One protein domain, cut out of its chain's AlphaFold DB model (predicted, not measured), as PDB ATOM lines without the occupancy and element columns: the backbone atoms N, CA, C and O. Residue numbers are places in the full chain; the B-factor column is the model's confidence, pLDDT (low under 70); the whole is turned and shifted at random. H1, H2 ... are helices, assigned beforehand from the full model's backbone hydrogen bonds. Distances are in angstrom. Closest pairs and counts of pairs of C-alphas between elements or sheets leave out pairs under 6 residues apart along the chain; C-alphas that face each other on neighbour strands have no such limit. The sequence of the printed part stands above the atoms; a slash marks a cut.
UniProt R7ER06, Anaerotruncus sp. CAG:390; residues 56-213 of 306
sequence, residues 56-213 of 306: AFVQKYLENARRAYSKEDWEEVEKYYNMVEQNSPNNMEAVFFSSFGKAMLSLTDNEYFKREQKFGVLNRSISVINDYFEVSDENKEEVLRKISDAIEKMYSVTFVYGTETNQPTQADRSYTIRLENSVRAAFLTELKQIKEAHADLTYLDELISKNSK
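What this domain is: This is residues 56 to 213 of the 306 residues of a protein of Anaerotruncus sp. CAG:390 (UniProt R7ER06). Long helices run side by side, up and down, in an elongated bundle: H3, H4, H7 and H6 make a ring of four, the hairpin of H1 and H2 packs on it through H2 on H3, and H8 folds back along H7 on the other side. H5 is a short turn of helix near one end of the ring, and the link from H6 to H7 is a loose arm whose residues 163 to 168 stick out. The printed part has 158 residues with eight named helices, H1 to H8 in order, and no named strand; the class is all helix. The whole is compact, with a radius of gyration of the C-alphas of 16.2 A, and its C-alphas span 57 by 36 by 22 A.

Where its parts are: The longest helix, H7, holds residues 173 to 197 and is 36.3 A long, from C-alpha 173 at (5.264, 28.879, 85.123) to C-alpha 197 at (12.584, 6.408, 112.740). H6 is residues 140 to 154, 21.4 A; H4 is residues 112 to 126, 21.5 A; H3 is residues 92 to 105, 20.1 A. H2 is residues 74 to 87, 20.4 A, and H1 is residues 56 to 70, 21.5 A, beginning at C-alpha 56, (35.993, 2.375, 92.000). The shorter ones are H5, residues 129 to 135, and H8, residues 203 to 211.

How they stand to each other: H1, H2, H3, H4, H6 and H7 form an up-and-down bundle, each running against the one before it. H7 and H3, which are apart, are both hubs, touching four helices each. H7 with its residues 179 to 190 touches H4, the closest C-alphas being those of Asn 123 and Val 183, 5.7 A. H7 and H6 form a hairpin, at a shallow tilt of 15 degrees; the closest C-alphas are those of Ile 151 and Arg 184, 6.4 A. H8 touches H7, closest at the C-alphas of Leu 188 and Asn 211, 5.8 A. H3 touches H6 at Glu 93 and Val 143, C-alphas 5.9 A apart, the same way at 9 degrees. H3 and H2 form a hairpin, closest at the C-alphas of Ser 98 and Glu 78, 4.2 A. H1 touches H2 at Ala 65 and Tyr 80, C-alphas 5.0 A apart. H5 touches H7, closest at the C-alphas of Asn 130 and Glu 190, 5.6 A. Every O i to N i+4 pair is within hydrogen-bond range in H1, H6, H7 and H8; the counts are 9 of 10 in H2 and in H3, 10 of 11 in H4, and 1 of 3 in H5, which has 3 of 4 O i to N i+3 pairs.

The domain as a whole: The C-alphas farthest apart are those of Thr 165 and Asp 200, 57.7 A. The printed part has no cut. The link from H6 to H7, residues 155 to 172, is long. Mean pLDDT of the printed part is 88.6; residues 110, 112 to 113 and 157 to 172 are under 70.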
ATOM      1  N   ALA A  56      35.196   1.522  92.886       90.69
ATOM      2  CA  ALA A  56      35.993   2.375  92.000       90.69
ATOM      3  C   ALA A  56      35.195   2.885  90.781       90.69
ATOM      4  O   ALA A  56      35.375   4.025  90.343       90.69
ATOM      5  N   PHE A  57      34.293   2.061  90.235       90.94
ATOM      6  CA  PHE A  57      33.405   2.468  89.142       90.94
ATOM      7  C   PHE A  57      32.368   3.478  89.626       90.94
ATOM      8  O   PHE A  57      32.184   4.513  88.984       90.94
ATOM      9  N   VAL A  58      31.738   3.202  90.770       94.31
ATOM     10  CA  VAL A  58      30.768   4.092  91.419       94.31
ATOM     11  C   VAL A  58      31.393   5.461  91.673       94.31
ATOM     12  O   VAL A  58      30.848   6.467  91.226       94.31
ATOM     13  N   GLN A  59      32.579   5.506  92.286       95.81
ATOM     14  CA  GLN A  59      33.279   6.758  92.564       95.81
ATOM     15  C   GLN A  59      33.557   7.557  91.283       95.81
ATOM     16  O   GLN A  59      33.224   8.741  91.204       95.81
ATOM     17  N   LYS A  60      34.103   6.906  90.249       96.75
ATOM     18  CA  LYS A  60      34.391   7.554  88.962       96.75
ATOM     19  C   LYS A  60      33.134   8.152  88.323       96.75
ATOM     20  O   LYS A  60      33.185   9.257  87.780       96.75
ATOM     21  N   TYR A  61      32.014   7.431  88.340       97.94
ATOM     22  CA  TYR A  61      30.773   7.928  87.747       97.94
ATOM     23  C   TYR A  61      30.122   9.026  88.588       97.94
ATOM     24  O   TYR A  61      29.650   9.993  87.997       97.94
ATOM     25  N   LEU A  62      30.190   8.961  89.922       97.94
ATOM     26  CA  LEU A  62      29.762  10.056  90.799       97.94
ATOM     27  C   LEU A  62      30.550  11.345  90.523       97.94
ATOM     28  O   LEU A  62      29.960  12.416  90.413       97.94
ATOM     29  N   GLU A  63      31.872  11.263  90.357       98.00
ATOM     30  CA  GLU A  63      32.705  12.431  90.031       98.00
ATOM     31  C   GLU A  63      32.325  13.069  88.687       98.00
ATOM     32  O   GLU A  63      32.270  14.297  88.567       98.00
ATOM     33  N   ASN A  64      32.035  12.251  87.673       98.12
ATOM     34  CA  ASN A  64      31.564  12.741  86.378       98.12
ATOM     35  C   ASN A  64      30.163  13.351  86.482       98.12
ATOM     36  O   ASN A  64      29.940  14.450  85.983       98.12
ATOM     37  N   ALA A  65      29.250  12.680  87.185       98.12
ATOM     38  CA  ALA A  65      27.873  13.122  87.355       98.12
ATOM     39  C   ALA A  65      27.788  14.462  88.103       98.12
ATOM     40  O   ALA A  65      27.125  15.392  87.649       98.12
ATOM     41  N   ARG A  66      28.546  14.616  89.195       98.12
ATOM     42  CA  ARG A  66      28.631  15.870  89.964       98.12
ATOM     43  C   ARG A  66      29.233  17.014  89.140       98.12
ATOM     44  O   ARG A  66      28.808  18.162  89.272       98.12
ATOM     45  N   ARG A  67      30.199  16.718  88.261       98.19
ATOM     46  CA  ARG A  67      30.782  17.693  87.321       98.19
ATOM     47  C   ARG A  67      29.804  18.098  86.218       98.19
ATOM     48  O   ARG A  67      29.830  19.249  85.797       98.19
ATOM     49  N   ALA A  68      28.976  17.176  85.737       97.56
ATOM     50  CA  ALA A  68      27.895  17.490  84.807       97.56
ATOM     51  C   ALA A  68      26.830  18.362  85.493       97.56
ATOM     52  O   ALA A  68      26.431  19.395  84.959       97.56
ATOM     53  N   TYR A  69      26.468  18.025  86.734       96.19
ATOM     54  CA  TYR A  69      25.504  18.778  87.537       96.19
ATOM     55  C   TYR A  69      25.935  20.230  87.776       96.19
ATOM     56  O   TYR A  69      25.121  21.146  87.652       96.19
ATOM     57  N   SER A  70      27.221  20.474  88.059       95.56
ATOM     58  CA  SER A  70      27.733  21.839  88.249       95.56
ATOM     59  C   SER A  70      27.694  22.697  86.981       95.56
ATOM     60  O   SER A  70      27.704  23.922  87.079       95.56
ATOM     61  N   LYS A  71      27.623  22.064  85.805       94.62
ATOM     62  CA  LYS A  71      27.472  22.716  84.499       94.62
ATOM     63  C   LYS A  71      26.027  22.764  84.009       94.62
ATOM     64  O   LYS A  71      25.795  23.314  82.941       94.62
ATOM     65  N   GLU A  72      25.093  22.175  84.759       92.31
ATOM     66  CA  GLU A  72      23.695  22.002  84.342       92.31
ATOM     67  C   GLU A  72      23.547  21.193  83.041       92.31
ATOM     68  O   GLU A  72      22.589  21.361  82.289       92.31
ATOM     69  N   ASP A  73      24.488  20.281  82.784       94.75
ATOM     70  CA  ASP A  73      24.404  19.335  81.673       94.75
ATOM     71  C   ASP A  73      23.481  18.175  82.064       94.75
ATOM     72  O   ASP A  73      23.914  17.133  82.560       94.75
ATOM     73  N   TRP A  74      22.172  18.396  81.930       94.31
ATOM     74  CA  TRP A  74      21.152  17.466  82.420       94.31
ATOM     75  C   TRP A  74      21.177  16.098  81.725       94.31
ATOM     76  O   TRP A  74      20.812  15.099  82.351       94.31
ATOM     77  N   GLU A  75      21.642  16.041  80.476       94.81
ATOM     78  CA  GLU A  75      21.814  14.792  79.730       94.81
ATOM     79  C   GLU A  75      22.972  13.966  80.313       94.81
ATOM     80  O   GLU A  75      22.807  12.776  80.605       94.81
ATOM     81  N   GLU A  76      24.127  14.592  80.571       97.50
ATOM     82  CA  GLU A  76      25.246  13.913  81.232       97.50
ATOM     83  C   GLU A  76      24.949  13.566  82.699       97.50
ATOM     84  O   GLU A  76      25.369  12.503  83.165       97.50
ATOM     85  N   VAL A  77      24.196  14.406  83.418       97.88
ATOM     86  CA  VAL A  77      23.712  14.112  84.780       97.88
ATOM     87  C   VAL A  77      22.908  12.817  84.784       97.88
ATOM     88  O   VAL A  77      23.255  11.890  85.517       97.88
ATOM     89  N   GLU A  78      21.876  12.719  83.938       96.81
ATOM     90  CA  GLU A  78      21.068  11.503  83.813       96.81
ATOM     91  C   GLU A  78      21.954  10.294  83.487       96.81
ATOM     92  O   GLU A  78      21.891   9.262  84.161       96.81
ATOM     93  N   LYS A  79      22.800  10.421  82.461       97.50
ATOM     94  CA  LYS A  79      23.662   9.343  81.977       97.50
ATOM     95  C   LYS A  79      24.578   8.804  83.072       97.50
ATOM     96  O   LYS A  79      24.623   7.593  83.280       97.50
ATOM     97  N   TYR A  80      25.332   9.671  83.743       98.25
ATOM     98  CA  TYR A  80      26.336   9.227  84.705       98.25
ATOM     99  C   TYR A  80      25.717   8.732  86.011       98.25
ATOM    100  O   TYR A  80      26.196   7.728  86.536       98.25
ATOM    101  N   TYR A  81      24.629   9.337  86.494       98.44
ATOM    102  CA  TYR A  81      23.938   8.805  87.670       98.44
ATOM    103  C   TYR A  81      23.242   7.462  87.386       98.44
ATOM    104  O   TYR A  81      23.341   6.565  88.217       98.44
ATOM    105  N   ASN A  82      22.683   7.235  86.186       97.62
ATOM    106  CA  ASN A  82      22.192   5.898  85.803       97.62
ATOM    107  C   ASN A  82      23.315   4.834  85.847       97.62
ATOM    108  O   ASN A  82      23.063   3.686  86.209       97.62
ATOM    109  N   MET A  83      24.558   5.186  85.486       97.44
ATOM    110  CA  MET A  83      25.698   4.259  85.596       97.44
ATOM    111  C   MET A  83      26.049   3.945  87.054       97.44
ATOM    112  O   MET A  83      26.478   2.829  87.343       97.44
ATOM    113  N   VAL A  84      25.867   4.899  87.971       97.06
ATOM    114  CA  VAL A  84      26.035   4.651  89.408       97.06
ATOM    115  C   VAL A  84      24.948   3.704  89.909       97.06
ATOM    116  O   VAL A  84      25.292   2.694  90.512       97.06
ATOM    117  N   GLU A  85      23.675   3.954  89.594       94.19
ATOM    118  CA  GLU A  85      22.554   3.099  90.024       94.19
ATOM    119  C   GLU A  85      22.715   1.636  89.602       94.19
ATOM    120  O   GLU A  85      22.462   0.730  90.389       94.19
ATOM    121  N   GLN A  86      23.194   1.381  88.380       93.00
ATOM    122  CA  GLN A  86      23.443   0.015  87.900       93.00
ATOM    123  C   GLN A  86      24.474  -0.745  88.747       93.00
ATOM    124  O   GLN A  86      24.465  -1.975  88.772       93.00
ATOM    125  N   ASN A  87      25.375  -0.021  89.413       92.38
ATOM    126  CA  ASN A  87      26.485  -0.578  90.181       92.38
ATOM    127  C   ASN A  87      26.300  -0.443  91.701       92.38
ATOM    128  O   ASN A  87      26.937  -1.186  92.446       92.38
ATOM    129  N   SER A  88      25.434   0.469  92.148       93.69
ATOM    130  CA  SER A  88      25.001   0.664  93.532       93.69
ATOM    131  C   SER A  88      23.515   1.068  93.554       93.69
ATOM    132  O   SER A  88      23.193   2.257  93.598       93.69
ATOM    133  N   PRO A  89      22.587   0.091  93.490       92.25
ATOM    134  CA  PRO A  89      21.151   0.361  93.339       92.25
ATOM    135  C   PRO A  89      20.506   1.121  94.503       92.25
ATOM    136  O   PRO A  89      19.488   1.772  94.309       92.25
ATOM    137  N   ASN A  90      21.104   1.051  95.696       94.44
ATOM    138  CA  ASN A  90      20.611   1.731  96.898       94.44
ATOM    139  C   ASN A  90      21.303   3.089  97.127       94.44
ATOM    140  O   ASN A  90      21.177   3.666  98.204       94.44
ATOM    141  N   ASN A  91      22.069   3.591  96.152       96.94
ATOM    142  CA  ASN A  91      22.711   4.898  96.239       96.94
ATOM    143  C   ASN A  91      21.659   6.006  96.056       96.94
ATOM    144  O   ASN A  91      21.192   6.260  94.944       96.94
ATOM    145  N   MET A  92      21.282   6.658  97.155       97.94
ATOM    146  CA  MET A  92      20.272   7.712  97.212       97.94
ATOM    147  C   MET A  92      20.638   8.897  96.317       97.94
ATOM    148  O   MET A  92      19.751   9.446  95.658       97.94
ATOM    149  N   GLU A  93      21.921   9.287  96.261       98.06
ATOM    150  CA  GLU A  93      22.360  10.373  95.381       98.06
ATOM    151  C   GLU A  93      22.042  10.024  93.921       98.06
ATOM    152  O   GLU A  93      21.396  10.802  93.221       98.06
ATOM    153  N   ALA A  94      22.424   8.835  93.465       97.94
ATOM    154  CA  ALA A  94      22.221   8.424  92.085       97.94
ATOM    155  C   ALA A  94      20.746   8.266  91.715       97.94
ATOM    156  O   ALA A  94      20.319   8.853  90.719       97.94
ATOM    157  N   VAL A  95      19.970   7.581  92.559       97.75
ATOM    158  CA  VAL A  95      18.527   7.352  92.366       97.75
ATOM    159  C   VAL A  95      17.765   8.669  92.224       97.75
ATOM    160  O   VAL A  95      16.910   8.826  91.341       97.75
ATOM    161  N   PHE A  96      18.090   9.653  93.066       98.56
ATOM    162  CA  PHE A  96      17.516  10.985  92.942       98.56
ATOM    163  C   PHE A  96      18.016  11.687  91.677       98.56
ATOM    164  O   PHE A  96      17.213  12.116  90.846       98.56
ATOM    165  N   PHE A  97      19.333  11.815  91.496       98.50
ATOM    166  CA  PHE A  97      19.864  12.709  90.473       98.50
ATOM    167  C   PHE A  97      19.717  12.186  89.036       98.50
ATOM    168  O   PHE A  97      19.633  13.001  88.115       98.50
ATOM    169  N   SER A  98      19.600  10.873  88.806       97.88
ATOM    170  CA  SER A  98      19.312  10.358  87.459       97.88
ATOM    171  C   SER A  98      17.918  10.770  86.979       97.88
ATOM    172  O   SER A  98      17.720  11.141  85.818       97.88
ATOM    173  N   SER A  99      16.934  10.734  87.883       97.94
ATOM    174  CA  SER A  99      15.553  11.123  87.612       97.94
ATOM    175  C   SER A  99      15.370  12.640  87.658       97.94
ATOM    176  O   SER A  99      14.575  13.186  86.889       97.94
ATOM    177  N   PHE A 100      16.177  13.332  88.461       97.81
ATOM    178  CA  PHE A 100      16.291  14.784  88.451       97.81
ATOM    179  C   PHE A 100      16.783  15.294  87.094       97.81
ATOM    180  O   PHE A 100      16.130  16.149  86.505       97.81
ATOM    181  N   GLY A 101      17.866  14.724  86.546       96.00
ATOM    182  CA  GLY A 101      18.364  15.066  85.206       96.00
ATOM    183  C   GLY A 101      17.278  14.930  84.133       96.00
ATOM    184  O   GLY A 101      17.023  15.877  83.389       96.00
ATOM    185  N   LYS A 102      16.529  13.815  84.147       95.00
ATOM    186  CA  LYS A 102      15.360  13.587  83.267       95.00
ATOM    187  C   LYS A 102      14.303  14.690  83.395       95.00
ATOM    188  O   LYS A 102      13.754  15.143  82.389       95.00
ATOM    189  N   ALA A 103      13.970  15.086  84.625       94.44
ATOM    190  CA  ALA A 103      12.979  16.124  84.894       94.44
ATOM    191  C   ALA A 103      13.460  17.501  84.410       94.44
ATOM    192  O   ALA A 103      12.717  18.181  83.703       94.44
ATOM    193  N   MET A 104      14.706  17.870  84.704       92.44
ATOM    194  CA  MET A 104      15.289  19.150  84.295       92.44
ATOM    195  C   MET A 104      15.427  19.268  82.776       92.44
ATOM    196  O   MET A 104      15.051  20.292  82.213       92.44
ATOM    197  N   LEU A 105      15.854  18.202  82.092       89.50
ATOM    198  CA  LEU A 105      15.900  18.164  80.629       89.50
ATOM    199  C   LEU A 105      14.507  18.375  80.012       89.50
ATOM    200  O   LEU A 105      14.354  19.091  79.032       89.50
ATOM    201  N   SER A 106      13.451  17.833  80.625       88.62
ATOM    202  CA  SER A 106      12.080  18.030  80.129       88.62
ATOM    203  C   SER A 106      11.544  19.463  80.283       88.62
ATOM    204  O   SER A 106      10.491  19.792  79.726       88.62
ATOM    205  N   LEU A 107      12.244  20.331  81.028       81.75
ATOM    206  CA  LEU A 107      11.905  21.752  81.129       81.75
ATOM    207  C   LEU A 107      12.278  22.531  79.863       81.75
ATOM    208  O   LEU A 107      11.636  23.544  79.582       81.75
ATOM    209  N   THR A 108      13.250  22.050  79.084       76.50
ATOM    210  CA  THR A 108      13.678  22.672  77.821       76.50
ATOM    211  C   THR A 108      12.949  22.112  76.595       76.50
ATOM    212  O   THR A 108      13.064  22.676  75.510       76.50
ATOM    213  N   ASP A 109      12.167  21.042  76.765       74.50
ATOM    214  CA  ASP A 109      11.379  20.411  75.703       74.50
ATOM    215  C   ASP A 109       9.990  21.070  75.541       74.50
ATOM    216  O   ASP A 109       9.350  21.492  76.515       74.50
ATOM    217  N   ASN A 110       9.510  21.107  74.296       68.19
ATOM    218  CA  ASN A 110       8.177  21.554  73.895       68.19
ATOM    219  C   ASN A 110       7.091  20.491  74.175       68.19
ATOM    220  O   ASN A 110       5.898  20.807  74.201       68.19
ATOM    221  N   GLU A 111       7.467  19.228  74.406       70.62
ATOM    222  CA  GLU A 111       6.535  18.133  74.694       70.62
ATOM    223  C   GLU A 111       6.103  18.085  76.173       70.62
ATOM    224  O   GLU A 111       6.520  17.241  76.969       70.62
ATOM    225  N   TYR A 112       5.170  18.968  76.535       65.62
ATOM    226  CA  TYR A 112       4.610  19.104  77.888       65.62
ATOM    227  C   TYR A 112       4.131  17.785  78.526       65.62
ATOM    228  O   TYR A 112       4.357  17.555  79.713       65.62
ATOM    229  N   PHE A 113       3.486  16.892  77.766       68.25
ATOM    230  CA  PHE A 113       2.998  15.618  78.315       68.25
ATOM    231  C   PHE A 113       4.141  14.729  78.820       68.25
ATOM    232  O   PHE A 113       3.975  14.003  79.801       68.25
ATOM    233  N   LYS A 114       5.319  14.807  78.187       78.38
ATOM    234  CA  LYS A 114       6.503  14.080  78.648       78.38
ATOM    235  C   LYS A 114       7.042  14.679  79.944       78.38
ATOM    236  O   LYS A 114       7.484  13.917  80.800       78.38
ATOM    237  N   ARG A 115       6.937  15.999  80.143       85.31
ATOM    238  CA  ARG A 115       7.365  16.682  81.377       85.31
ATOM    239  C   ARG A 115       6.670  16.125  82.616       85.31
ATOM    240  O   ARG A 115       7.346  15.730  83.561       85.31
ATOM    241  N   GLU A 116       5.342  16.005  82.592       82.00
ATOM    242  CA  GLU A 116       4.590  15.415  83.710       82.00
ATOM    243  C   GLU A 116       5.066  13.993  84.028       82.00
ATOM    244  O   GLU A 116       5.277  13.640  85.188       82.00
ATOM    245  N   GLN A 117       5.299  13.184  82.990       88.06
ATOM    246  CA  GLN A 117       5.804  11.825  83.154       88.06
ATOM    247  C   GLN A 117       7.202  11.804  83.779       88.06
ATOM    248  O   GLN A 117       7.437  10.991  84.675       88.06
ATOM    249  N   LYS A 118       8.120  12.684  83.349       94.88
ATOM    250  CA  LYS A 118       9.484  12.767  83.903       94.88
ATOM    251  C   LYS A 118       9.482  13.209  85.366       94.88
ATOM    252  O   LYS A 118      10.133  12.562  86.181       94.88
ATOM    253  N   PHE A 119       8.686  14.214  85.726       94.12
ATOM    254  CA  PHE A 119       8.495  14.603  87.129       94.12
ATOM    255  C   PHE A 119       7.825  13.496  87.953       94.12
ATOM    256  O   PHE A 119       8.187  13.266  89.103       94.12
ATOM    257  N   GLY A 120       6.899  12.740  87.356       93.94
ATOM    258  CA  GLY A 120       6.324  11.553  87.982       93.94
ATOM    259  C   GLY A 120       7.355  10.451  88.254       93.94
ATOM    260  O   GLY A 120       7.244   9.761  89.264       93.94
ATOM    261  N   VAL A 121       8.355  10.276  87.381       97.38
ATOM    262  CA  VAL A 121       9.490   9.367  87.631       97.38
ATOM    263  C   VAL A 121      10.326   9.876  88.803       97.38
ATOM    264  O   VAL A 121      10.567   9.097  89.715       97.38
ATOM    265  N   LEU A 122      10.675  11.166  88.830       98.38
ATOM    266  CA  LEU A 122      11.406  11.778  89.948       98.38
ATOM    267  C   LEU A 122      10.684  11.586  91.291       98.38
ATOM    268  O   LEU A 122      11.298  11.144  92.256       98.38
ATOM    269  N   ASN A 123       9.371  11.815  91.347       97.69
ATOM    270  CA  ASN A 123       8.589  11.592  92.569       97.69
ATOM    271  C   ASN A 123       8.637  10.130  93.052       97.69
ATOM    272  O   ASN A 123       8.697   9.890  94.254       97.69
ATOM    273  N   ARG A 124       8.637   9.153  92.134       97.62
ATOM    274  CA  ARG A 124       8.775   7.724  92.480       97.62
ATOM    275  C   ARG A 124      10.196   7.346  92.902       97.62
ATOM    276  O   ARG A 124      10.359   6.483  93.754       97.62
ATOM    277  N   SER A 125      11.214   7.980  92.326       97.50
ATOM    278  CA  SER A 125      12.599   7.819  92.779       97.50
ATOM    279  C   SER A 125      12.813   8.419  94.170       97.50
ATOM    280  O   SER A 125      13.583   7.886  94.957       97.50
ATOM    281  N   ILE A 126      12.106   9.501  94.509       98.12
ATOM    282  CA  ILE A 126      12.142  10.078  95.856       98.12
ATOM    283  C   ILE A 126      11.504   9.135  96.876       98.12
ATOM    284  O   ILE A 126      12.068   8.964  97.947       98.12
ATOM    285  N   SER A 127      10.387   8.476  96.548       95.94
ATOM    286  CA  SER A 127       9.653   7.633  97.508       95.94
ATOM    287  C   SER A 127      10.391   6.379  97.992       95.94
ATOM    288  O   SER A 127       9.849   5.646  98.807       95.94
ATOM    289  N   VAL A 128      11.577   6.079  97.453       95.06
ATOM    290  CA  VAL A 128      12.435   4.977  97.929       95.06
ATOM    291  C   VAL A 128      13.615   5.475  98.771       95.06
ATOM    292  O   VAL A 128      14.402   4.667  99.257       95.06
ATOM    293  N   ILE A 129      13.762   6.793  98.962       95.94
ATOM    294  CA  ILE A 129      14.878   7.375  99.721       95.94
ATOM    295  C   ILE A 129      14.850   6.902 101.173       95.94
ATOM    296  O   ILE A 129      15.905   6.540 101.685       95.94
ATOM    297  N   ASN A 130      13.686   6.867 101.830       95.06
ATOM    298  CA  ASN A 130      13.595   6.365 103.202       95.06
ATOM    299  C   ASN A 130      14.020   4.888 103.305       95.06
ATOM    300  O   ASN A 130      14.780   4.531 104.200       95.06
ATOM    301  N   ASP A 131      13.625   4.043 102.348       93.94
ATOM    302  CA  ASP A 131      14.028   2.629 102.325       93.94
ATOM    303  C   ASP A 131      15.547   2.473 102.126       93.94
ATOM    304  O   ASP A 131      16.197   1.642 102.767       93.94
ATOM    305  N   TYR A 132      16.138   3.287 101.248       95.88
ATOM    306  CA  TYR A 132      17.579   3.274 100.984       95.88
ATOM    307  C   TYR A 132      18.401   3.931 102.085       95.88
ATOM    308  O   TYR A 132      19.565   3.571 102.262       95.88
ATOM    309  N   PHE A 133      17.803   4.817 102.879       96.19
ATOM    310  CA  PHE A 133      18.457   5.443 104.018       96.19
ATOM    311  C   PHE A 133      19.008   4.407 105.003       96.19
ATOM    312  O   PHE A 133      20.093   4.608 105.542       96.19
ATOM    313  N   GLU A 134      18.321   3.283 105.218       91.19
ATOM    314  CA  GLU A 134      18.769   2.236 106.148       91.19
ATOM    315  C   GLU A 134      19.976   1.446 105.643       91.19
ATOM    316  O   GLU A 134      20.849   1.062 106.423       91.19
ATOM    317  N   VAL A 135      20.019   1.188 104.337       92.62
ATOM    318  CA  VAL A 135      20.940   0.221 103.724       92.62
ATOM    319  C   VAL A 135      22.090   0.866 102.957       92.62
ATOM    320  O   VAL A 135      23.044   0.171 102.613       92.62
ATOM    321  N   SER A 136      21.999   2.163 102.662       92.38
ATOM    322  CA  SER A 136      23.042   2.915 101.968       92.38
ATOM    323  C   SER A 136      24.266   3.137 102.864       92.38
ATOM    324  O   SER A 136      24.150   3.398 104.065       92.38
ATOM    325  N   ASP A 137      25.447   3.059 102.253       90.00
ATOM    326  CA  ASP A 137      26.752   3.367 102.841       90.00
ATOM    327  C   ASP A 137      27.169   4.837 102.643       90.00
ATOM    328  O   ASP A 137      28.258   5.247 103.050       90.00
ATOM    329  N   GLU A 138      26.306   5.650 102.033       95.06
ATOM    330  CA  GLU A 138      26.563   7.063 101.788       95.06
ATOM    331  C   GLU A 138      26.624   7.892 103.078       95.06
ATOM    332  O   GLU A 138      26.017   7.580 104.106       95.06
ATOM    333  N   ASN A 139      27.283   9.050 102.986       96.88
ATOM    334  CA  ASN A 139      27.104  10.111 103.969       96.88
ATOM    335  C   ASN A 139      25.667  10.657 103.878       96.88
ATOM    336  O   ASN A 139      25.362  11.526 103.058       96.88
ATOM    337  N   LYS A 140      24.783  10.121 104.724       96.81
ATOM    338  CA  LYS A 140      23.335  10.353 104.655       96.81
ATOM    339  C   LYS A 140      22.954  11.829 104.793       96.81
ATOM    340  O   LYS A 140      22.112  12.313 104.042       96.81
ATOM    341  N   GLU A 141      23.586  12.560 105.712       98.00
ATOM    342  CA  GLU A 141      23.333  13.996 105.879       98.00
ATOM    343  C   GLU A 141      23.742  14.777 104.625       98.00
ATOM    344  O   GLU A 141      22.965  15.584 104.112       98.00
ATOM    345  N   GLU A 142      24.944  14.515 104.107       97.94
ATOM    346  CA  GLU A 142      25.463  15.196 102.921       97.94
ATOM    347  C   GLU A 142      24.559  14.972 101.702       97.94
ATOM    348  O   GLU A 142      24.234  15.925 100.991       97.94
ATOM    349  N   VAL A 143      24.116  13.734 101.476       98.12
ATOM    350  CA  VAL A 143      23.239  13.400 100.347       98.12
ATOM    351  C   VAL A 143      21.875  14.074 100.483       98.12
ATOM    352  O   VAL A 143      21.424  14.724  99.541       98.12
ATOM    353  N   LEU A 144      21.238  14.014 101.657       98.56
ATOM    354  CA  LEU A 144      19.942  14.666 101.870       98.56
ATOM    355  C   LEU A 144      20.028  16.194 101.723       98.56
ATOM    356  O   LEU A 144      19.112  16.815 101.176       98.56
ATOM    357  N   ARG A 145      21.137  16.812 102.150       98.56
ATOM    358  CA  ARG A 145      21.388  18.244 101.924       98.56
ATOM    359  C   ARG A 145      21.557  18.561 100.436       98.56
ATOM    360  O   ARG A 145      20.894  19.478  99.956       98.56
ATOM    361  N   LYS A 146      22.327  17.769  99.679       98.25
ATOM    362  CA  LYS A 146      22.448  17.933  98.213       98.25
ATOM    363  C   LYS A 146      21.099  17.837  97.504       98.25
ATOM    364  O   LYS A 146      20.820  18.651  96.628       98.25
ATOM    365  N   ILE A 147      20.266  16.869  97.883       98.44
ATOM    366  CA  ILE A 147      18.919  16.693  97.323       98.44
ATOM    367  C   ILE A 147      18.053  17.924  97.621       98.44
ATOM    368  O   ILE A 147      17.448  18.491  96.715       98.44
ATOM    369  N   SER A 148      18.050  18.386  98.873       98.00
ATOM    370  CA  SER A 148      17.345  19.601  99.300       98.00
ATOM    371  C   SER A 148      17.760  20.836  98.489       98.00
ATOM    372  O   SER A 148      16.912  21.588  98.007       98.00
ATOM    373  N   ASP A 149      19.067  21.028  98.289       96.62
ATOM    374  CA  ASP A 149      19.613  22.149  97.521       96.62
ATOM    375  C   ASP A 149      19.269  22.046  96.030       96.62
ATOM    376  O   ASP A 149      18.954  23.051  95.391       96.62
ATOM    377  N   ALA A 150      19.265  20.834  95.471       97.00
ATOM    378  CA  ALA A 150      18.840  20.594  94.097       97.00
ATOM    379  C   ALA A 150      17.358  20.928  93.891       97.00
ATOM    380  O   ALA A 150      17.023  21.632  92.941       97.00
ATOM    381  N   ILE A 151      16.485  20.494  94.807       95.94
ATOM    382  CA  ILE A 151      15.050  20.821  94.791       95.94
ATOM    383  C   ILE A 151      14.831  22.331  94.896       95.94
ATOM    384  O   ILE A 151      13.956  22.873  94.228       95.94
ATOM    385  N   GLU A 152      15.610  23.037  95.715       92.69
ATOM    386  CA  GLU A 152      15.555  24.498  95.782       92.69
ATOM    387  C   GLU A 152      15.989  25.150  94.466       92.69
ATOM    388  O   GLU A 152      15.290  26.034  93.964       92.69
ATOM    389  N   LYS A 153      17.079  24.663  93.864       89.50
ATOM    390  CA  LYS A 153      17.588  25.146  92.577       89.50
ATOM    391  C   LYS A 153      16.584  24.967  91.433       89.50
ATOM    392  O   LYS A 153      16.576  25.790  90.525       89.50
ATOM    393  N   MET A 154      15.701  23.963  91.472       88.38
ATOM    394  CA  MET A 154      14.673  23.785  90.428       88.38
ATOM    395  C   MET A 154      13.849  25.059  90.201       88.38
ATOM    396  O   MET A 154      13.586  25.432  89.064       88.38
ATOM    397  N   TYR A 155      13.525  25.780  91.277       83.56
ATOM    398  CA  TYR A 155      12.688  26.975  91.214       83.56
ATOM    399  C   TYR A 155      13.378  28.183  90.568       83.56
ATOM    400  O   TYR A 155      12.687  29.144  90.226       83.56
ATOM    401  N   SER A 156      14.707  28.179  90.403       77.06
ATOM    402  CA  SER A 156      15.445  29.286  89.776       77.06
ATOM    403  C   SER A 156      15.571  29.158  88.255       77.06
ATOM    404  O   SER A 156      16.028  30.101  87.601       77.06
ATOM    405  N   VAL A 157      15.127  28.041  87.665       68.75
ATOM    406  CA  VAL A 157      15.146  27.852  86.209       68.75
ATOM    407  C   VAL A 157      14.229  28.884  85.550       68.75
ATOM    408  O   VAL A 157      13.001  28.847  85.659       68.75
ATOM    409  N   THR A 158      14.845  29.846  84.865       52.94
ATOM    410  CA  THR A 158      14.149  30.936  84.178       52.94
ATOM    411  C   THR A 158      13.908  30.514  82.733       52.94
ATOM    412  O   THR A 158      14.850  30.374  81.957       52.94
ATOM    413  N   PHE A 159      12.649  30.276  82.359       56.22
ATOM    414  CA  PHE A 159      12.298  29.925  80.982       56.22
ATOM    415  C   PHE A 159      12.653  31.072  80.024       56.22
ATOM    416  O   PHE A 159      12.249  32.217  80.236       56.22
ATOM    417  N   VAL A 160      13.381  30.766  78.946       40.75
ATOM    418  CA  VAL A 160      13.614  31.703  77.841       40.75
ATOM    419  C   VAL A 160      12.396  31.663  76.920       40.75
ATOM    420  O   VAL A 160      12.043  30.619  76.374       40.75
ATOM    421  N   TYR A 161      11.729  32.806  76.758       42.53
ATOM    422  CA  TYR A 161      10.573  32.945  75.879       42.53
ATOM    423  C   TYR A 161      11.006  32.795  74.416       42.53
ATOM    424  O   TYR A 161      11.625  33.699  73.858       42.53
ATOM    425  N   GLY A 162      10.653  31.679  73.774       40.28
ATOM    426  CA  GLY A 162      10.708  31.567  72.317       40.28
ATOM    427  C   GLY A 162       9.715  32.545  71.690       40.28
ATOM    428  O   GLY A 162       8.505  32.389  71.844       40.28
ATOM    429  N   THR A 163      10.222  33.586  71.034       39.06
ATOM    430  CA  THR A 163       9.425  34.586  70.314       39.06
ATOM    431  C   THR A 163       9.295  34.181  68.853       39.06
ATOM    432  O   THR A 163       9.863  34.812  67.971       39.06
ATOM    433  N   GLU A 164       8.519  33.136  68.579       39.94
ATOM    434  CA  GLU A 164       8.009  32.927  67.226       39.94
ATOM    435  C   GLU A 164       6.493  33.084  67.204       39.94
ATOM    436  O   GLU A 164       5.737  32.599  68.046       39.94
ATOM    437  N   THR A 165       6.072  33.906  66.255       42.84
ATOM    438  CA  THR A 165       4.728  34.417  66.057       42.84
ATOM    439  C   THR A 165       3.663  33.317  66.080       42.84
ATOM    440  O   THR A 165       3.730  32.355  65.322       42.84
ATOM    441  N   ASN A 166       2.605  33.558  66.861       39.69
ATOM    442  CA  ASN A 166       1.291  32.903  66.803       39.69
ATOM    443  C   ASN A 166       1.047  31.542  67.480       39.69
ATOM    444  O   ASN A 166      -0.054  31.021  67.309       39.69
ATOM    445  N   GLN A 167       1.923  31.032  68.352       34.88
ATOM    446  CA  GLN A 167       1.509  30.033  69.356       34.88
ATOM    447  C   GLN A 167       2.207  30.231  70.709       34.88
ATOM    448  O   GLN A 167       3.401  29.970  70.819       34.88
ATOM    449  N   PRO A 168       1.493  30.630  71.778       40.06
ATOM    450  CA  PRO A 168       1.984  30.435  73.127       40.06
ATOM    451  C   PRO A 168       1.553  29.042  73.594       40.06
ATOM    452  O   PRO A 168       0.458  28.863  74.122       40.06
ATOM    453  N   THR A 169       2.422  28.055  73.427       47.09
ATOM    454  CA  THR A 169       2.360  26.807  74.207       47.09
ATOM    455  C   THR A 169       3.595  26.719  75.092       47.09
ATOM    456  O   THR A 169       4.309  25.728  75.139       47.09
ATOM    457  N   GLN A 170       3.851  27.811  75.813       51.22
ATOM    458  CA  GLN A 170       4.706  27.768  76.988       51.22
ATOM    459  C   GLN A 170       3.961  27.016  78.081       51.22
ATOM    460  O   GLN A 170       2.808  27.326  78.385       51.22
ATOM    461  N   ALA A 171       4.619  26.023  78.671       53.09
ATOM    462  CA  ALA A 171       4.198  25.481  79.947       53.09
ATOM    463  C   ALA A 171       4.208  26.634  80.964       53.09
ATOM    464  O   ALA A 171       5.270  27.041  81.423       53.09
ATOM    465  N   ASP A 172       3.025  27.189  81.230       63.94
ATOM    466  CA  ASP A 172       2.752  28.212  82.242       63.94
ATOM    467  C   ASP A 172       3.652  27.993  83.472       63.94
ATOM    468  O   ASP A 172       3.663  26.884  84.019       63.94
ATOM    469  N   ARG A 173       4.404  29.008  83.933       72.75
ATOM    470  CA  ARG A 173       5.264  28.879  85.123       72.75
ATOM    471  C   ARG A 173       4.488  28.333  86.315       72.75
ATOM    472  O   ARG A 173       5.034  27.551  87.085       72.75
ATOM    473  N   SER A 174       3.198  28.645  86.422       71.50
ATOM    474  CA  SER A 174       2.311  28.105  87.455       71.50
ATOM    475  C   SER A 174       2.174  26.583  87.377       71.50
ATOM    476  O   SER A 174       2.007  25.932  88.404       71.50
ATOM    477  N   TYR A 175       2.188  25.995  86.178       74.62
ATOM    478  CA  TYR A 175       2.227  24.543  86.005       74.62
ATOM    479  C   TYR A 175       3.566  23.961  86.439       74.62
ATOM    480  O   TYR A 175       3.575  23.005  87.211       74.62
ATOM    481  N   THR A 176       4.677  24.557  86.008       80.00
ATOM    482  CA  THR A 176       6.005  24.092  86.423       80.00
ATOM    483  C   THR A 176       6.157  24.169  87.946       80.00
ATOM    484  O   THR A 176       6.529  23.173  88.553       80.00
ATOM    485  N   ILE A 177       5.719  25.261  88.588       82.19
ATOM    486  CA  ILE A 177       5.721  25.396  90.056       82.19
ATOM    487  C   ILE A 177       4.884  24.297  90.724       82.19
ATOM    488  O   ILE A 177       5.249  23.815  91.792       82.19
ATOM    489  N   ARG A 178       3.768  23.851  90.121       83.38
ATOM    490  CA  ARG A 178       3.005  22.706  90.660       83.38
ATOM    491  C   ARG A 178       3.824  21.419  90.627       83.38
ATOM    492  O   ARG A 178       3.781  20.666  91.599       83.38
ATOM    493  N   LEU A 179       4.554  21.172  89.542       87.94
ATOM    494  CA  LEU A 179       5.440  20.016  89.443       87.94
ATOM    495  C   LEU A 179       6.592  20.113  90.454       87.94
ATOM    496  O   LEU A 179       6.803  19.171  91.214       87.94
ATOM    497  N   GLU A 180       7.267  21.259  90.542       91.19
ATOM    498  CA  GLU A 180       8.349  21.524  91.505       91.19
ATOM    499  C   GLU A 180       7.869  21.366  92.960       91.19
ATOM    500  O   GLU A 180       8.500  20.680  93.764       91.19
ATOM    501  N   ASN A 181       6.690  21.905  93.294       91.69
ATOM    502  CA  ASN A 181       6.073  21.722  94.610       91.69
ATOM    503  C   ASN A 181       5.723  20.259  94.901       91.69
ATOM    504  O   ASN A 181       5.794  19.853  96.060       91.69
ATOM    505  N   SER A 182       5.357  19.465  93.887       93.62
ATOM    506  CA  SER A 182       5.112  18.028  94.075       93.62
ATOM    507  C   SER A 182       6.390  17.281  94.465       93.62
ATOM    508  O   SER A 182       6.352  16.467  95.383       93.62
ATOM    509  N   VAL A 183       7.524  17.639  93.854       97.12
ATOM    510  CA  VAL A 183       8.852  17.086  94.163       97.12
ATOM    511  C   VAL A 183       9.267  17.459  95.583       97.12
ATOM    512  O   VAL A 183       9.626  16.590  96.377       97.12
ATOM    513  N   ARG A 184       9.140  18.742  95.947       96.56
ATOM    514  CA  ARG A 184       9.424  19.213  97.310       96.56
ATOM    515  C   ARG A 184       8.548  18.509  98.353       96.56
ATOM    516  O   ARG A 184       9.041  18.137  99.412       96.56
ATOM    517  N   ALA A 185       7.263  18.304  98.057       95.19
ATOM    518  CA  ALA A 185       6.335  17.611  98.950       95.19
ATOM    519  C   ALA A 185       6.657  16.115  99.105       95.19
ATOM    520  O   ALA A 185       6.567  15.596 100.219       95.19
ATOM    521  N   ALA A 186       7.049  15.439  98.020       97.25
ATOM    522  CA  ALA A 186       7.517  14.057  98.077       97.25
ATOM    523  C   ALA A 186       8.744  13.954  98.994       97.25
ATOM    524  O   ALA A 186       8.720  13.205  99.962       97.25
ATOM    525  N   PHE A 187       9.756  14.800  98.788       98.38
ATOM    526  CA  PHE A 187      10.972  14.760  99.603       98.38
ATOM    527  C   PHE A 187      10.716  15.108 101.075       98.38
ATOM    528  O   PHE A 187      11.234  14.452 101.974       98.38
ATOM    529  N   LEU A 188       9.853  16.093 101.343       98.00
ATOM    530  CA  LEU A 188       9.418  16.421 102.702       98.00
ATOM    531  C   LEU A 188       8.733  15.237 103.405       98.00
ATOM    532  O   LEU A 188       8.825  15.122 104.626       98.00
ATOM    533  N   THR A 189       8.022  14.392 102.657       97.75
ATOM    534  CA  THR A 189       7.357  13.201 103.201       97.75
ATOM    535  C   THR A 189       8.395  12.181 103.658       97.75
ATOM    536  O   THR A 189       8.339  11.753 104.808       97.75
ATOM    537  N   GLU A 190       9.398  11.902 102.825       98.12
ATOM    538  CA  GLU A 190      10.513  11.011 103.171       98.12
ATOM    539  C   GLU A 190      11.309  11.528 104.373       98.12
ATOM    540  O   GLU A 190      11.544  10.790 105.324       98.12
ATOM    541  N   LEU A 191      11.655  12.822 104.405       98.50
ATOM    542  CA  LEU A 191      12.368  13.419 105.543       98.50
ATOM    543  C   LEU A 191      11.620  13.233 106.871       98.50
ATOM    544  O   LEU A 191      12.247  13.006 107.905       98.50
ATOM    545  N   LYS A 192      10.286  13.339 106.857       97.94
ATOM    546  CA  LYS A 192       9.459  13.129 108.052       97.94
ATOM    547  C   LYS A 192       9.454  11.668 108.495       97.94
ATOM    548  O   LYS A 192       9.540  11.428 109.693       97.94
ATOM    549  N   GLN A 193       9.389  10.726 107.554       97.38
ATOM    550  CA  GLN A 193       9.467   9.294 107.856       97.38
ATOM    551  C   GLN A 193      10.831   8.926 108.453       97.38
ATOM    552  O   GLN A 193      10.887   8.294 109.507       97.38
ATOM    553  N   ILE A 194      11.921   9.423 107.860       97.75
ATOM    554  CA  ILE A 194      13.275   9.227 108.391       97.75
ATOM    555  C   ILE A 194      13.378   9.828 109.800       97.75
ATOM    556  O   ILE A 194      13.921   9.194 110.698       97.75
ATOM    557  N   LYS A 195      12.828  11.027 110.038       97.81
ATOM    558  CA  LYS A 195      12.850  11.666 111.367       97.81
ATOM    559  C   LYS A 195      12.052  10.892 112.417       97.81
ATOM    560  O   LYS A 195      12.435  10.895 113.583       97.81
ATOM    561  N   GLU A 196      10.954  10.254 112.025       97.00
ATOM    562  CA  GLU A 196      10.168   9.404 112.920       97.00
ATOM    563  C   GLU A 196      10.963   8.164 113.359       97.00
ATOM    564  O   GLU A 196      10.936   7.812 114.538       97.00
ATOM    565  N   ALA A 197      11.721   7.553 112.443       96.44
ATOM    566  CA  ALA A 197      12.584   6.408 112.740       96.44
ATOM    567  C   ALA A 197      13.891   6.792 113.467       96.44
ATOM    568  O   ALA A 197      14.363   6.037 114.318       96.44
ATOM    569  N   HIS A 198      14.448   7.972 113.175       96.12
ATOM    570  CA  HIS A 198      15.756   8.447 113.650       96.12
ATOM    571  C   HIS A 198      15.646   9.812 114.330       96.12
ATOM    572  O   HIS A 198      16.131  10.839 113.842       96.12
ATOM    573  N   ALA A 199      14.962   9.841 115.474       96.06
ATOM    574  CA  ALA A 199      14.688  11.078 116.204       96.06
ATOM    575  C   ALA A 199      15.965  11.817 116.665       96.06
ATOM    576  O   ALA A 199      15.935  13.043 116.830       96.06
ATOM    577  N   ASP A 200      17.072  11.091 116.842       96.81
ATOM    578  CA  ASP A 200      18.389  11.581 117.258       96.81
ATOM    579  C   ASP A 200      19.112  12.400 116.179       96.81
ATOM    580  O   ASP A 200      19.952  13.242 116.506       96.81
ATOM    581  N   LEU A 201      18.751  12.231 114.904       97.06
ATOM    582  CA  LEU A 201      19.335  12.992 113.803       97.06
ATOM    583  C   LEU A 201      18.746  14.409 113.766       97.06
ATOM    584  O   LEU A 201      17.641  14.662 113.274       97.06
ATOM    585  N   THR A 202      19.494  15.362 114.320       95.19
ATOM    586  CA  THR A 202      19.065  16.762 114.486       95.19
ATOM    587  C   THR A 202      19.031  17.543 113.173       95.19
ATOM    588  O   THR A 202      18.167  18.398 112.992       95.19
ATOM    589  N   TYR A 203      19.905  17.220 112.211       97.38
ATOM    590  CA  TYR A 203      19.951  17.899 110.908       97.38
ATOM    591  C   TYR A 203      18.645  17.753 110.103       97.38
ATOM    592  O   TYR A 203      18.349  18.568 109.226       97.38
ATOM    593  N   LEU A 204      17.836  16.730 110.402       98.19
ATOM    594  CA  LEU A 204      16.542  16.513 109.759       98.19
ATOM    595  C   LEU A 204      15.538  17.622 110.092       98.19
ATOM    596  O   LEU A 204      14.737  17.975 109.232       98.19
ATOM    597  N   ASP A 205      15.606  18.222 111.284       97.62
ATOM    598  CA  ASP A 205      14.708  19.318 111.669       97.62
ATOM    599  C   ASP A 205      14.943  20.560 110.788       97.62
ATOM    600  O   ASP A 205      13.997  21.196 110.310       97.62
ATOM    601  N   GLU A 206      16.211  20.859 110.487       96.94
ATOM    602  CA  GLU A 206      16.593  21.926 109.556       96.94
ATOM    603  C   GLU A 206      16.092  21.637 108.135       96.94
ATOM    604  O   GLU A 206      15.502  22.510 107.487       96.94
ATOM    605  N   LEU A 207      16.290  20.405 107.651       97.62
ATOM    606  CA  LEU A 207      15.863  19.986 106.315       97.62
ATOM    607  C   LEU A 207      14.340  20.010 106.158       97.62
ATOM    608  O   LEU A 207      13.840  20.496 105.139       97.62
ATOM    609  N   ILE A 208      13.597  19.539 107.162       98.12
ATOM    610  CA  ILE A 208      12.131  19.580 107.191       98.12
ATOM    611  C   ILE A 208      11.654  21.031 107.165       98.12
ATOM    612  O   ILE A 208      10.773  21.372 106.372       98.12
ATOM    613  N   SER A 209      12.246  21.909 107.978       96.25
ATOM    614  CA  SER A 209      11.905  23.336 108.001       96.25
ATOM    615  C   SER A 209      12.140  24.005 106.641       96.25
ATOM    616  O   SER A 209      11.248  24.680 106.114       96.25
ATOM    617  N   LYS A 210      13.298  23.750 106.013       94.69
ATOM    618  CA  LYS A 210      13.640  24.260 104.676       94.69
ATOM    619  C   LYS A 210      12.637  23.798 103.612       94.69
ATOM    620  O   LYS A 210      12.147  24.618 102.834       94.69
ATOM    621  N   ASN A 211      12.279  22.514 103.611       95.00
ATOM    622  CA  ASN A 211      11.412  21.915 102.590       95.00
ATOM    623  C   ASN A 211       9.907  22.071 102.865       95.00
ATOM    624  O   ASN A 211       9.095  21.827 101.975       95.00
ATOM    625  N   SER A 212       9.510  22.537 104.052       91.88
ATOM    626  CA  SER A 212       8.102  22.828 104.373       91.88
ATOM    627  C   SER A 212       7.563  24.079 103.671       91.88
ATOM    628  O   SER A 212       6.350  24.248 103.548       91.88
ATOM    629  N   LYS A 213       8.444  24.962 103.184       81.25
ATOM    630  CA  LYS A 213       8.054  26.163 102.437       81.25
ATOM    631  C   LYS A 213       7.719  25.782 100.998       81.25
ATOM    632  O   LYS A 213       8.620  25.545 100.198       81.25
TER     633      LYS A 213